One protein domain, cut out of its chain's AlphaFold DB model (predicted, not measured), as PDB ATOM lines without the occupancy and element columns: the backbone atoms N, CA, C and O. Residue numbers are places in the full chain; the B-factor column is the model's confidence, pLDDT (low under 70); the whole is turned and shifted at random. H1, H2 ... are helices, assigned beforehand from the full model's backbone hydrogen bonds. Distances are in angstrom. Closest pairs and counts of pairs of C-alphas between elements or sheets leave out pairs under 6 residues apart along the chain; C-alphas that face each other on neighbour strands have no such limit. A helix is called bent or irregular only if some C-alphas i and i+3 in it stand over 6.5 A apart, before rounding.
ATOM      1  N   ARG A 441     -23.696 -21.722  46.034       47.47
ATOM      2  CA  ARG A 441     -25.005 -22.242  45.631       47.47
ATOM      3  C   ARG A 441     -26.000 -21.077  45.616       47.47
ATOM      4  O   ARG A 441     -26.544 -20.717  46.655       47.47
ATOM      5  N   GLY A 442     -26.205 -20.491  44.438       46.50
ATOM      6  CA  GLY A 442     -27.194 -19.447  44.177       46.50
ATOM      7  C   GLY A 442     -26.656 -18.014  44.181       46.50
ATOM      8  O   GLY A 442     -25.593 -17.715  44.728       46.50
ATOM      9  N   ASP A 443     -27.440 -17.124  43.563       47.72
ATOM     10  CA  ASP A 443     -27.299 -15.674  43.688       47.72
ATOM     11  C   ASP A 443     -27.118 -15.305  45.169       47.72
ATOM     12  O   ASP A 443     -27.782 -15.873  46.043       47.72
ATOM     13  N   SER A 444     -26.259 -14.328  45.475       54.69
ATOM     14  CA  SER A 444     -26.194 -13.798  46.843       54.69
ATOM     15  C   SER A 444     -27.594 -13.423  47.328       54.69
ATOM     16  O   SER A 444     -28.411 -12.949  46.537       54.69
ATOM     17  N   ILE A 445     -27.884 -13.587  48.623       55.94
ATOM     18  CA  ILE A 445     -29.217 -13.259  49.156       55.94
ATOM     19  C   ILE A 445     -29.631 -11.825  48.787       55.94
ATOM     20  O   ILE A 445     -30.796 -11.556  48.523       55.94
ATOM     21  N   PHE A 446     -28.651 -10.922  48.681       60.47
ATOM     22  CA  PHE A 446     -28.841  -9.551  48.233       60.47
ATOM     23  C   PHE A 446     -29.214  -9.452  46.745       60.47
ATOM     24  O   PHE A 446     -30.165  -8.756  46.407       60.47
ATOM     25  N   GLU A 447     -28.512 -10.167  45.863       63.34
ATOM     26  CA  GLU A 447     -28.842 -10.267  44.431       63.34
ATOM     27  C   GLU A 447     -30.242 -10.854  44.218       63.34
ATOM     28  O   GLU A 447     -31.012 -10.342  43.405       63.34
ATOM     29  N   TYR A 448     -30.606 -11.873  44.998       65.00
ATOM     30  CA  TYR A 448     -31.949 -12.440  44.982       65.00
ATOM     31  C   TYR A 448     -32.995 -11.409  45.427       65.00
ATOM     32  O   TYR A 448     -33.921 -11.105  44.673       65.00
ATOM     33  N   ILE A 449     -32.828 -10.823  46.620       67.88
ATOM     34  CA  ILE A 449     -33.778  -9.870  47.210       67.88
ATOM     35  C   ILE A 449     -33.950  -8.641  46.309       67.88
ATOM     36  O   ILE A 449     -35.084  -8.210  46.100       67.88
ATOM     37  N   ALA A 450     -32.875  -8.115  45.715       72.94
ATOM     38  CA  ALA A 450     -32.923  -6.953  44.827       72.94
ATOM     39  C   ALA A 450     -33.768  -7.173  43.555       72.94
ATOM     40  O   ALA A 450     -34.135  -6.205  42.889       72.94
ATOM     41  N   GLY A 451     -34.086  -8.425  43.205       72.62
ATOM     42  CA  GLY A 451     -35.008  -8.780  42.122       72.62
ATOM     43  C   GLY A 451     -36.461  -9.004  42.549       72.62
ATOM     44  O   GLY A 451     -37.299  -9.293  41.697       72.62
ATOM     45  N   THR A 452     -36.772  -8.925  43.844       75.81
ATOM     46  CA  THR A 452     -38.097  -9.276  44.375       75.81
ATOM     47  C   THR A 452     -39.084  -8.112  44.334       75.81
ATOM     48  O   THR A 452     -38.712  -6.938  44.379       75.81
ATOM     49  N   ILE A 453     -40.381  -8.439  44.312       79.38
ATOM     50  CA  ILE A 453     -41.441  -7.427  44.381       79.38
ATOM     51  C   ILE A 453     -41.437  -6.698  45.732       79.38
ATOM     52  O   ILE A 453     -41.681  -5.498  45.773       79.38
ATOM     53  N   GLN A 454     -41.104  -7.389  46.827       78.00
ATOM     54  CA  GLN A 454     -41.029  -6.808  48.167       78.00
ATOM     55  C   GLN A 454     -39.968  -5.702  48.232       78.00
ATOM     56  O   GLN A 454     -40.243  -4.625  48.755       78.00
ATOM     57  N   TRP A 455     -38.789  -5.933  47.643       82.94
ATOM     58  CA  TRP A 455     -37.727  -4.928  47.554       82.94
ATOM     59  C   TRP A 455     -38.179  -3.673  46.805       82.94
ATOM     60  O   TRP A 455     -37.988  -2.561  47.298       82.94
ATOM     61  N   LEU A 456     -38.833  -3.840  45.652       84.81
ATOM     62  CA  LEU A 456     -39.340  -2.705  44.880       84.81
ATOM     63  C   LEU A 456     -40.471  -1.966  45.599       84.81
ATOM     64  O   LEU A 456     -40.506  -0.741  45.557       84.81
ATOM     65  N   LEU A 457     -41.364  -2.676  46.293       83.31
ATOM     66  CA  LEU A 457     -42.429  -2.051  47.078       83.31
ATOM     67  C   LEU A 457     -41.856  -1.199  48.212       83.31
ATOM     68  O   LEU A 457     -42.256  -0.046  48.361       83.31
ATOM     69  N   VAL A 458     -40.884  -1.725  48.966       83.25
ATOM     70  CA  VAL A 458     -40.179  -0.957  50.005       83.25
ATOM     71  C   VAL A 458     -39.485   0.257  49.393       83.25
ATOM     72  O   VAL A 458     -39.624   1.363  49.914       83.25
ATOM     73  N   ALA A 459     -38.805   0.086  48.256       86.56
ATOM     74  CA  ALA A 459     -38.158   1.187  47.554       86.56
ATOM     75  C   ALA A 459     -39.163   2.280  47.144       86.56
ATOM     76  O   ALA A 459     -38.932   3.455  47.419       86.56
ATOM     77  N   CYS A 460     -40.312   1.914  46.566       87.31
ATOM     78  CA  CYS A 460     -41.371   2.856  46.194       87.31
ATOM     79  C   CYS A 460     -41.971   3.582  47.406       87.31
ATOM     80  O   CYS A 460     -42.200   4.789  47.333       87.31
ATOM     81  N   VAL A 461     -42.192   2.885  48.526       82.94
ATOM     82  CA  VAL A 461     -42.666   3.506  49.776       82.94
ATOM     83  C   VAL A 461     -41.647   4.522  50.286       82.94
ATOM     84  O   VAL A 461     -42.022   5.646  50.608       82.94
ATOM     85  N   LEU A 462     -40.358   4.174  50.301       80.94
ATOM     86  CA  LEU A 462     -39.282   5.082  50.703       80.94
ATOM     87  C   LEU A 462     -39.191   6.316  49.790       80.94
ATOM     88  O   LEU A 462     -39.036   7.430  50.289       80.94
ATOM     89  N   VAL A 463     -39.374   6.145  48.475       87.94
ATOM     90  CA  VAL A 463     -39.492   7.263  47.522       87.94
ATOM     91  C   VAL A 463     -40.697   8.148  47.837       87.94
ATOM     92  O   VAL A 463     -40.553   9.367  47.872       87.94
ATOM     93  N   GLY A 464     -41.862   7.565  48.131       83.56
ATOM     94  CA  GLY A 464     -43.065   8.314  48.514       83.56
ATOM     95  C   GLY A 464     -42.901   9.093  49.824       83.56
ATOM     96  O   GLY A 464     -43.286  10.259  49.907       83.56
ATOM     97  N   LEU A 465     -42.238   8.497  50.822       79.06
ATOM     98  CA  LEU A 465     -41.848   9.171  52.071       79.06
ATOM     99  C   LEU A 465     -40.871  10.336  51.838       79.06
ATOM    100  O   LEU A 465     -40.737  11.205  52.702       79.06
ATOM    101  N   GLY A 466     -40.270  10.397  50.645       82.38
ATOM    102  CA  GLY A 466     -39.577  11.547  50.073       82.38
ATOM    103  C   GLY A 466     -40.281  12.882  50.244       82.38
ATOM    104  O   GLY A 466     -39.624  13.898  50.462       82.38
ATOM    105  N   TYR A 467     -41.614  12.864  50.191       83.31
ATOM    106  CA  TYR A 467     -42.448  14.041  50.416       83.31
ATOM    107  C   TYR A 467     -42.191  14.686  51.788       83.31
ATOM    108  O   TYR A 467     -42.178  15.908  51.907       83.31
ATOM    109  N   PHE A 468     -41.941  13.868  52.815       76.19
ATOM    110  CA  PHE A 468     -41.685  14.324  54.184       76.19
ATOM    111  C   PHE A 468     -40.190  14.503  54.479       76.19
ATOM    112  O   PHE A 468     -39.810  15.317  55.321       76.19
ATOM    113  N   SER A 469     -39.319  13.738  53.816       78.44
ATOM    114  CA  SER A 469     -37.869  13.862  53.953       78.44
ATOM    115  C   SER A 469     -37.143  13.291  52.742       78.44
ATOM    116  O   SER A 469     -37.396  12.165  52.326       78.44
ATOM    117  N   TRP A 470     -36.145  14.015  52.237       78.44
ATOM    118  CA  TRP A 470     -35.338  13.567  51.101       78.44
ATOM    119  C   TRP A 470     -34.485  12.314  51.391       78.44
ATOM    120  O   TRP A 470     -34.057  11.643  50.457       78.44
ATOM    121  N   ILE A 471     -34.251  11.961  52.664       77.75
ATOM    122  CA  ILE A 471     -33.392  10.826  53.054       77.75
ATOM    123  C   ILE A 471     -34.024   9.473  52.668       77.75
ATOM    124  O   ILE A 471     -33.377   8.723  51.933       77.75
ATOM    125  N   PRO A 472     -35.272   9.149  53.079       74.88
ATOM    126  CA  PRO A 472     -36.010   8.007  52.541       74.88
ATOM    127  C   PRO A 472     -36.056   7.994  51.013       74.88
ATOM    128  O   PRO A 472     -35.819   6.946  50.420       74.88
ATOM    129  N   ALA A 473     -36.262   9.147  50.364       80.31
ATOM    130  CA  ALA A 473     -36.283   9.198  48.905       80.31
ATOM    131  C   ALA A 473     -34.964   8.757  48.278       80.31
ATOM    132  O   ALA A 473     -34.969   7.931  47.370       80.31
ATOM    133  N   VAL A 474     -33.836   9.262  48.775       83.12
ATOM    134  CA  VAL A 474     -32.515   8.857  48.282       83.12
ATOM    135  C   VAL A 474     -32.276   7.368  48.530       83.12
ATOM    136  O   VAL A 474     -31.817   6.681  47.623       83.12
ATOM    137  N   ALA A 475     -32.638   6.840  49.703       78.25
ATOM    138  CA  ALA A 475     -32.522   5.409  49.989       78.25
ATOM    139  C   ALA A 475     -33.370   4.555  49.027       78.25
ATOM    140  O   ALA A 475     -32.862   3.596  48.447       78.25
ATOM    141  N   GLY A 476     -34.628   4.937  48.794       82.31
ATOM    142  CA  GLY A 476     -35.515   4.265  47.845       82.31
ATOM    143  C   GLY A 476     -35.002   4.334  46.402       82.31
ATOM    144  O   GLY A 476     -34.984   3.319  45.709       82.31
ATOM    145  N   ILE A 477     -34.493   5.489  45.960       87.00
ATOM    146  CA  ILE A 477     -33.869   5.647  44.635       87.00
ATOM    147  C   ILE A 477     -32.642   4.737  44.506       87.00
ATOM    148  O   ILE A 477     -32.509   4.039  43.503       87.00
ATOM    149  N   LEU A 478     -31.766   4.692  45.514       86.44
ATOM    150  CA  LEU A 478     -30.598   3.806  45.515       86.44
ATOM    151  C   LEU A 478     -31.005   2.330  45.416       86.44
ATOM    152  O   LEU A 478     -30.394   1.587  44.652       86.44
ATOM    153  N   MET A 479     -32.064   1.910  46.112       87.25
ATOM    154  CA  MET A 479     -32.600   0.548  46.000       87.25
ATOM    155  C   MET A 479     -33.086   0.223  44.581       87.25
ATOM    156  O   MET A 479     -32.799  -0.865  44.077       87.25
ATOM    157  N   LEU A 480     -33.774   1.157  43.914       87.81
ATOM    158  CA  LEU A 480     -34.206   0.994  42.520       87.81
ATOM    159  C   LEU A 480     -33.013   0.939  41.557       87.81
ATOM    160  O   LEU A 480     -33.001   0.120  40.637       87.81
ATOM    161  N   LEU A 481     -31.991   1.771  41.783       87.94
ATOM    162  CA  LEU A 481     -30.759   1.770  40.991       87.94
ATOM    163  C   LEU A 481     -29.990   0.453  41.130       87.94
ATOM    164  O   LEU A 481     -29.437  -0.020  40.140       87.94
ATOM    165  N   VAL A 482     -29.988  -0.173  42.310       84.88
ATOM    166  CA  VAL A 482     -29.415  -1.516  42.501       84.88
ATOM    167  C   VAL A 482     -30.161  -2.547  41.651       84.88
ATOM    168  O   VAL A 482     -29.524  -3.304  40.918       84.88
ATOM    169  N   SER A 483     -31.499  -2.554  41.680       86.00
ATOM    170  CA  SER A 483     -32.308  -3.470  40.862       86.00
ATOM    171  C   SER A 483     -32.095  -3.255  39.358       86.00
ATOM    172  O   SER A 483     -31.954  -4.224  38.610       86.00
ATOM    173  N   ALA A 484     -32.022  -1.999  38.909       87.56
ATOM    174  CA  ALA A 484     -31.753  -1.657  37.513       87.56
ATOM    175  C   ALA A 484     -30.324  -2.039  37.092       87.56
ATOM    176  O   ALA A 484     -30.129  -2.653  36.045       87.56
ATOM    177  N   GLY A 485     -29.326  -1.737  37.926       85.62
ATOM    178  CA  GLY A 485     -27.926  -2.090  37.687       85.62
ATOM    179  C   GLY A 485     -27.717  -3.600  37.586       85.62
ATOM    180  O   GLY A 485     -27.001  -4.062  36.697       85.62
ATOM    181  N   ARG A 486     -28.407  -4.382  38.428       83.94
ATOM    182  CA  ARG A 486     -28.451  -5.847  38.330       83.94
ATOM    183  C   ARG A 486     -29.008  -6.306  36.984       83.94
ATOM    184  O   ARG A 486     -28.380  -7.121  36.314       83.94
ATOM    185  N   ALA A 487     -30.158  -5.775  36.576       86.12
ATOM    186  CA  ALA A 487     -30.792  -6.142  35.315       86.12
ATOM    187  C   ALA A 487     -29.900  -5.826  34.101       86.12
ATOM    188  O   ALA A 487     -29.725  -6.675  33.229       86.12
ATOM    189  N   VAL A 488     -29.258  -4.653  34.096       87.12
ATOM    190  CA  VAL A 488     -28.274  -4.259  33.073       87.12
ATOM    191  C   VAL A 488     -27.070  -5.200  33.076       87.12
ATOM    192  O   VAL A 488     -26.649  -5.659  32.018       87.12
ATOM    193  N   ARG A 489     -26.531  -5.549  34.250       83.38
ATOM    194  CA  ARG A 489     -25.413  -6.499  34.366       83.38
ATOM    195  C   ARG A 489     -25.761  -7.859  33.759       83.38
ATOM    196  O   ARG A 489     -24.940  -8.411  33.033       83.38
ATOM    197  N   ILE A 490     -26.959  -8.379  34.033       78.50
ATOM    198  CA  ILE A 490     -27.439  -9.650  33.471       78.50
ATOM    199  C   ILE A 490     -27.609  -9.525  31.952       78.50
ATOM    200  O   ILE A 490     -27.050 -10.328  31.214       78.50
ATOM    201  N   GLY A 491     -28.304  -8.492  31.466       81.19
ATOM    202  CA  GLY A 491     -28.573  -8.334  30.033       81.19
ATOM    203  C   GLY A 491     -27.321  -8.110  29.177       81.19
ATOM    204  O   GLY A 491     -27.211  -8.645  28.072       81.19
ATOM    205  N   PHE A 492     -26.338  -7.368  29.690       82.06
ATOM    206  CA  PHE A 492     -25.055  -7.159  29.006       82.06
ATOM    207  C   PHE A 492     -24.076  -8.326  29.183       82.06
ATOM    208  O   PHE A 492     -23.184  -8.487  28.353       82.06
ATOM    209  N   GLY A 493     -24.238  -9.137  30.231       73.81
ATOM    210  CA  GLY A 493     -23.428 -10.331  30.483       73.81
ATOM    211  C   GLY A 493     -23.945 -11.604  29.811       73.81
ATOM    212  O   GLY A 493     -23.184 -12.560  29.685       73.81
ATOM    213  N   ALA A 494     -25.210 -11.630  29.381       74.19
ATOM    214  CA  ALA A 494     -25.821 -12.811  28.785       74.19
ATOM    215  C   ALA A 494     -25.113 -13.219  27.475       74.19
ATOM    216  O   ALA A 494     -24.821 -12.352  26.635       74.19
ATOM    217  N   PRO A 495     -24.842 -14.519  27.266       69.06
ATOM    218  CA  PRO A 495     -24.427 -15.009  25.959       69.06
ATOM    219  C   PRO A 495     -25.576 -14.738  24.984       69.06
ATOM    220  O   PRO A 495     -26.716 -15.065  25.285       69.06
ATOM    221  N   ALA A 496     -25.300 -14.086  23.859       67.81
ATOM    222  CA  ALA A 496     -26.304 -13.779  22.846       67.81
ATOM    223  C   ALA A 496     -25.792 -14.263  21.494       67.81
ATOM    224  O   ALA A 496     -24.583 -14.196  21.243       67.81
ATOM    225  N   ASP A 497     -26.709 -14.731  20.651       73.81
ATOM    226  CA  ASP A 497     -26.390 -15.115  19.282       73.81
ATOM    227  C   ASP A 497     -25.725 -13.948  18.540       73.81
ATOM    228  O   ASP A 497     -26.143 -12.799  18.687       73.81
ATOM    229  N   ARG A 498     -24.673 -14.231  17.765       69.44
ATOM    230  CA  ARG A 498     -23.866 -13.194  17.111       69.44
ATOM    231  C   ARG A 498     -24.698 -12.310  16.194       69.44
ATOM    232  O   ARG A 498     -24.525 -11.092  16.258       69.44
ATOM    233  N   GLU A 499     -25.603 -12.899  15.419       76.44
ATOM    234  CA  GLU A 499     -26.459 -12.186  14.472       76.44
ATOM    235  C   GLU A 499     -27.382 -11.198  15.197       76.44
ATOM    236  O   GLU A 499     -27.569 -10.063  14.759       76.44
ATOM    237  N   PHE A 500     -27.872 -11.581  16.379       79.19
ATOM    238  CA  PHE A 500     -28.845 -10.805  17.148       79.19
ATOM    239  C   PHE A 500     -28.262 -10.138  18.409       79.19
ATOM    240  O   PHE A 500     -29.014  -9.654  19.247       79.19
ATOM    241  N   SER A 501     -26.935 -10.056  18.568       74.81
ATOM    242  CA  SER A 501     -26.268  -9.617  19.817       74.81
ATOM    243  C   SER A 501     -26.095  -8.098  20.004       74.81
ATOM    244  O   SER A 501     -25.431  -7.661  20.955       74.81
ATOM    245  N   GLY A 502     -26.674  -7.281  19.117       83.56
ATOM    246  CA  GLY A 502     -26.507  -5.824  19.100       83.56
ATOM    247  C   GLY A 502     -27.041  -5.092  20.344       83.56
ATOM    248  O   GLY A 502     -27.685  -5.667  21.221       83.56
ATOM    249  N   PHE A 503     -26.815  -3.775  20.412       87.94
ATOM    250  CA  PHE A 503     -27.267  -2.935  21.535       87.94
ATOM    251  C   PHE A 503     -28.770  -3.082  21.877       87.94
ATOM    252  O   PHE A 503     -29.080  -3.214  23.064       87.94
ATOM    253  N   PRO A 504     -29.704  -3.153  20.902       89.00
ATOM    254  CA  PRO A 504     -31.118  -3.392  21.200       89.00
ATOM    255  C   PRO A 504     -31.376  -4.701  21.960       89.00
ATOM    256  O   PRO A 504     -32.214  -4.727  22.860       89.00
ATOM    257  N   ALA A 505     -30.623  -5.767  21.668       86.44
ATOM    258  CA  ALA A 505     -30.763  -7.043  22.365       86.44
ATOM    259  C   ALA A 505     -30.294  -6.936  23.814       86.44
ATOM    260  O   ALA A 505     -30.957  -7.439  24.713       86.44
ATOM    261  N   ARG A 506     -29.207  -6.199  24.075       88.62
ATOM    262  CA  ARG A 506     -28.722  -5.952  25.444       88.62
ATOM    263  C   ARG A 506     -29.751  -5.203  26.286       88.62
ATOM    264  O   ARG A 506     -29.971  -5.559  27.445       88.62
ATOM    265  N   VAL A 507     -30.425  -4.214  25.699       91.69
ATOM    266  CA  VAL A 507     -31.530  -3.492  26.350       91.69
ATOM    267  C   VAL A 507     -32.722  -4.419  26.589       91.69
ATOM    268  O   VAL A 507     -33.240  -4.461  27.704       91.69
ATOM    269  N   CYS A 508     -33.119  -5.207  25.586       90.88
ATOM    270  CA  CYS A 508     -34.216  -6.166  25.704       90.88
ATOM    271  C   CYS A 508     -33.947  -7.210  26.797       90.88
ATOM    272  O   CYS A 508     -34.773  -7.403  27.682       90.88
ATOM    273  N   LEU A 509     -32.767  -7.826  26.808       88.62
ATOM    274  CA  LEU A 509     -32.357  -8.790  27.831       88.62
ATOM    275  C   LEU A 509     -32.321  -8.171  29.229       88.62
ATOM    276  O   LEU A 509     -32.762  -8.799  30.188       88.62
ATOM    277  N   SER A 510     -31.864  -6.920  29.346       90.50
ATOM    278  CA  SER A 510     -31.905  -6.189  30.616       90.50
ATOM    279  C   SER A 510     -33.348  -5.986  31.085       90.50
ATOM    280  O   SER A 510     -33.669  -6.223  32.248       90.50
ATOM    281  N   PHE A 511     -34.251  -5.611  30.176       92.44
ATOM    282  CA  PHE A 511     -35.675  -5.505  30.481       92.44
ATOM    283  C   PHE A 511     -36.273  -6.852  30.907       92.44
ATOM    284  O   PHE A 511     -36.969  -6.907  31.917       92.44
ATOM    285  N   LEU A 512     -35.980  -7.946  30.199       90.19
ATOM    286  CA  LEU A 512     -36.488  -9.281  30.530       90.19
ATOM    287  C   LEU A 512     -35.952  -9.785  31.876       90.19
ATOM    288  O   LEU A 512     -36.724 -10.347  32.653       90.19
ATOM    289  N   ALA A 513     -34.680  -9.525  32.189       86.69
ATOM    290  CA  ALA A 513     -34.071  -9.836  33.483       86.69
ATOM    291  C   ALA A 513     -34.708  -9.052  34.647       86.69
ATOM    292  O   ALA A 513     -34.768  -9.554  35.769       86.69
ATOM    293  N   TRP A 514     -35.210  -7.842  34.385       88.88
ATOM    294  CA  TRP A 514     -35.962  -7.047  35.359       88.88
ATOM    295  C   TRP A 514     -37.434  -7.474  35.463       88.88
ATOM    296  O   TRP A 514     -37.959  -7.638  36.563       88.88
ATOM    297  N   ALA A 515     -38.109  -7.685  34.332       89.94
ATOM    298  CA  ALA A 515     -39.544  -7.943  34.268       89.94
ATOM    299  C   ALA A 515     -39.918  -9.364  34.713       89.94
ATOM    300  O   ALA A 515     -40.924  -9.549  35.401       89.94
ATOM    301  N   GLN A 516     -39.120 -10.373  34.347       88.75
ATOM    302  CA  GLN A 516     -39.392 -11.777  34.662       88.75
ATOM    303  C   GLN A 516     -39.652 -12.042  36.155       88.75
ATOM    304  O   GLN A 516     -40.721 -12.586  36.467       88.75
ATOM    305  N   PRO A 517     -38.754 -11.669  37.090       82.56
ATOM    306  CA  PRO A 517     -38.942 -12.012  38.495       82.56
ATOM    307  C   PRO A 517     -40.145 -11.282  39.099       82.56
ATOM    308  O   PRO A 517     -40.818 -11.834  39.972       82.56
ATOM    309  N   LEU A 518     -40.481 -10.089  38.597       86.00
ATOM    310  CA  LEU A 518     -41.639  -9.311  39.036       86.00
ATOM    311  C   LEU A 518     -42.949  -9.941  38.593       86.00
ATOM    312  O   LEU A 518     -43.843 -10.141  39.414       86.00
ATOM    313  N   VAL A 519     -43.052 -10.307  37.314       88.69
ATOM    314  CA  VAL A 519     -44.246 -10.962  36.769       88.69
ATOM    315  C   VAL A 519     -44.501 -12.291  37.479       88.69
ATOM    316  O   VAL A 519     -45.633 -12.557  37.893       88.69
ATOM    317  N   ARG A 520     -43.455 -13.101  37.680       86.12
ATOM    318  CA  ARG A 520     -43.548 -14.379  38.399       86.12
ATOM    319  C   ARG A 520     -43.940 -14.171  39.865       86.12
ATOM    320  O   ARG A 520     -44.911 -14.772  40.322       86.12
ATOM    321  N   SER A 521     -43.260 -13.272  40.581       80.06
ATOM    322  CA  SER A 521     -43.517 -13.011  42.008       80.06
ATOM    323  C   SER A 521     -44.899 -12.416  42.265       80.06
ATOM    324  O   SER A 521     -45.578 -12.833  43.200       80.06
ATOM    325  N   PHE A 522     -45.353 -11.482  41.424       84.69
ATOM    326  CA  PHE A 522     -46.690 -10.899  41.531       84.69
ATOM    327  C   PHE A 522     -47.774 -11.969  41.387       84.69
ATOM    328  O   PHE A 522     -48.717 -12.021  42.175       84.69
ATOM    329  N   ARG A 523     -47.633 -12.856  40.395       85.62
ATOM    330  CA  ARG A 523     -48.590 -13.943  40.154       85.62
ATOM    331  C   ARG A 523     -48.560 -15.005  41.238       85.62
ATOM    332  O   ARG A 523     -49.629 -15.494  41.594       85.62
ATOM    333  N   ARG A 524     -47.381 -15.292  41.795       81.06
ATOM    334  CA  ARG A 524     -47.239 -16.125  42.990       81.06
ATOM    335  C   ARG A 524     -47.990 -15.518  44.164       81.06
ATOM    336  O   ARG A 524     -48.888 -16.159  44.683       81.06
ATOM    337  N   PHE A 525     -47.709 -14.264  44.517       75.56
ATOM    338  CA  PHE A 525     -48.370 -13.582  45.632       75.56
ATOM    339  C   PHE A 525     -49.897 -13.531  45.466       75.56
ATOM    340  O   PHE A 525     -50.637 -13.925  46.366       75.56
ATOM    341  N   ALA A 526     -50.380 -13.124  44.289       78.06
ATOM    342  CA  ALA A 526     -51.810 -13.069  43.993       78.06
ATOM    343  C   ALA A 526     -52.491 -14.450  44.037       78.06
ATOM    344  O   ALA A 526     -53.656 -14.547  44.421       78.06
ATOM    345  N   GLY A 527     -51.785 -15.513  43.637       71.44
ATOM    346  CA  GLY A 527     -52.257 -16.894  43.756       71.44
ATOM    347  C   GLY A 527     -52.259 -17.375  45.205       71.44
ATOM    348  O   GLY A 527     -53.254 -17.925  45.668       71.44
ATOM    349  N   SER A 528     -51.189 -17.093  45.950       67.50
ATOM    350  CA  SER A 528     -51.062 -17.438  47.362       67.50
ATOM    351  C   SER A 528     -52.178 -16.799  48.184       67.50
ATOM    352  O   SER A 528     -52.768 -17.495  48.998       67.50
ATOM    353  N   LEU A 529     -52.595 -15.554  47.928       63.72
ATOM    354  CA  LEU A 529     -53.749 -14.950  48.623       63.72
ATOM    355  C   LEU A 529     -55.042 -15.791  48.554       63.72
ATOM    356  O   LEU A 529     -55.885 -15.672  49.436       63.72
ATOM    357  N   LYS A 530     -55.199 -16.654  47.542       59.41
ATOM    358  CA  LYS A 530     -56.346 -17.568  47.406       59.41
ATOM    359  C   LYS A 530     -56.167 -18.905  48.133       59.41
ATOM    360  O   LYS A 530     -57.156 -19.583  48.388       59.41
TER     361      LYS A 530
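This is residues 441 to 530 of the 699 residues of a protein of Verrucomicrobiales bacterium (UniProt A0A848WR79). Three helices stand as the sides of a triangle: the long helix H3 is one side, H2 folds back along the first part of H3 as a helical hairpin, and the bent but nearly straight helix H4 crosses the last part of H3 and then meets the beginning of H2 with its second arm. H4 runs on past that corner to the last printed residue, and the short helix H1 lies to one side of the triangle, near H3. The printed part has 90 residues, with four named helices in the order H1, H2, H3, H4 and no named strand, and the class is all helix. The whole is loose, with a radius of gyration of the C-alphas of 15.3 A, and the C-alphas span 50 by 36 by 26 A along their three main axes.

The longest helix is H4, residues 503 to 530, assigned as one helix by its hydrogen bonds but bent, for C-alphas 514 and 517 are 6.6 A apart. Its arms, H4a at residues 503 to 514 and H4b at residues 517 to 530, stand at a shallow tilt of 25 degrees. H4a touches H3, residues 470 to 493, at a steep tilt of 58 degrees, and the two run opposite ways. H3 touches H4a with residues 483 to 492 alone, and the closest C-alphas of the two, those of Gly 491 and Ser 510, are 4.0 A apart. Farther back along H3, its residues 472 to 480 alone touch H2, residues 453 to 465. The closest C-alphas of H2 and H3 are those of Val 463 and Ala 473, 4.0 A apart. H2 and H3 are a hairpin, running opposite ways at a shallow tilt of 34.8 degrees, only just short of steep. H2 touches H4b with residue 453 alone, H4b using residues 517 to 522 alone; the C-alphas of Ile 453 and Leu 518, the closest, are 5.7 A apart, and the lines are about perpendicular at 84 degrees. Of the 3 pairs of helices that touch and have a tilt, 1 is at a shallow tilt; the packing is mostly crossed, with lines at a wide angle, but only just. H1, residues 445 to 449, touches no helix; it is close to H3 but not clearly touching it, with the C-alphas of Glu 447 and Arg 486, the closest, 7.5 A apart. H2 and H4a are apart, as are H3 and H4b. In H1, H2, H3 and H4a every O i to N i+4 pair is within hydrogen-bond range; in H4b 9 of 10 are.

H4a, residues 503 to 514, measures 16.8 A from first to last C-alpha, and H4b, residues 517 to 530, measures 20.3 A, ending with C-alpha 530 at (-56.346, -17.568, 47.406). H3, residues 470 to 493, measures 33.7 A and begins with C-alpha 470 at (-35.338, 13.567, 51.101). H2, residues 453 to 465, measures 18.3 A. H1, residues 445 to 449, measures 6.0 A, with C-alpha 445 at (-29.217, -13.259, 49.156).

The two C-alphas farthest apart, those of Phe 468 and Glu 499, are 50.1 A apart. The printed part has no cut. The links H1 to H2 and H2 to H3 are tight, and the link H3 to H4, with 9 residues, is short; no link is long. The mean pLDDT of the printed part is 79.2, and 15 residues are under 70: residues 441 to 449, 495 to 496, 498 and 528 to 530.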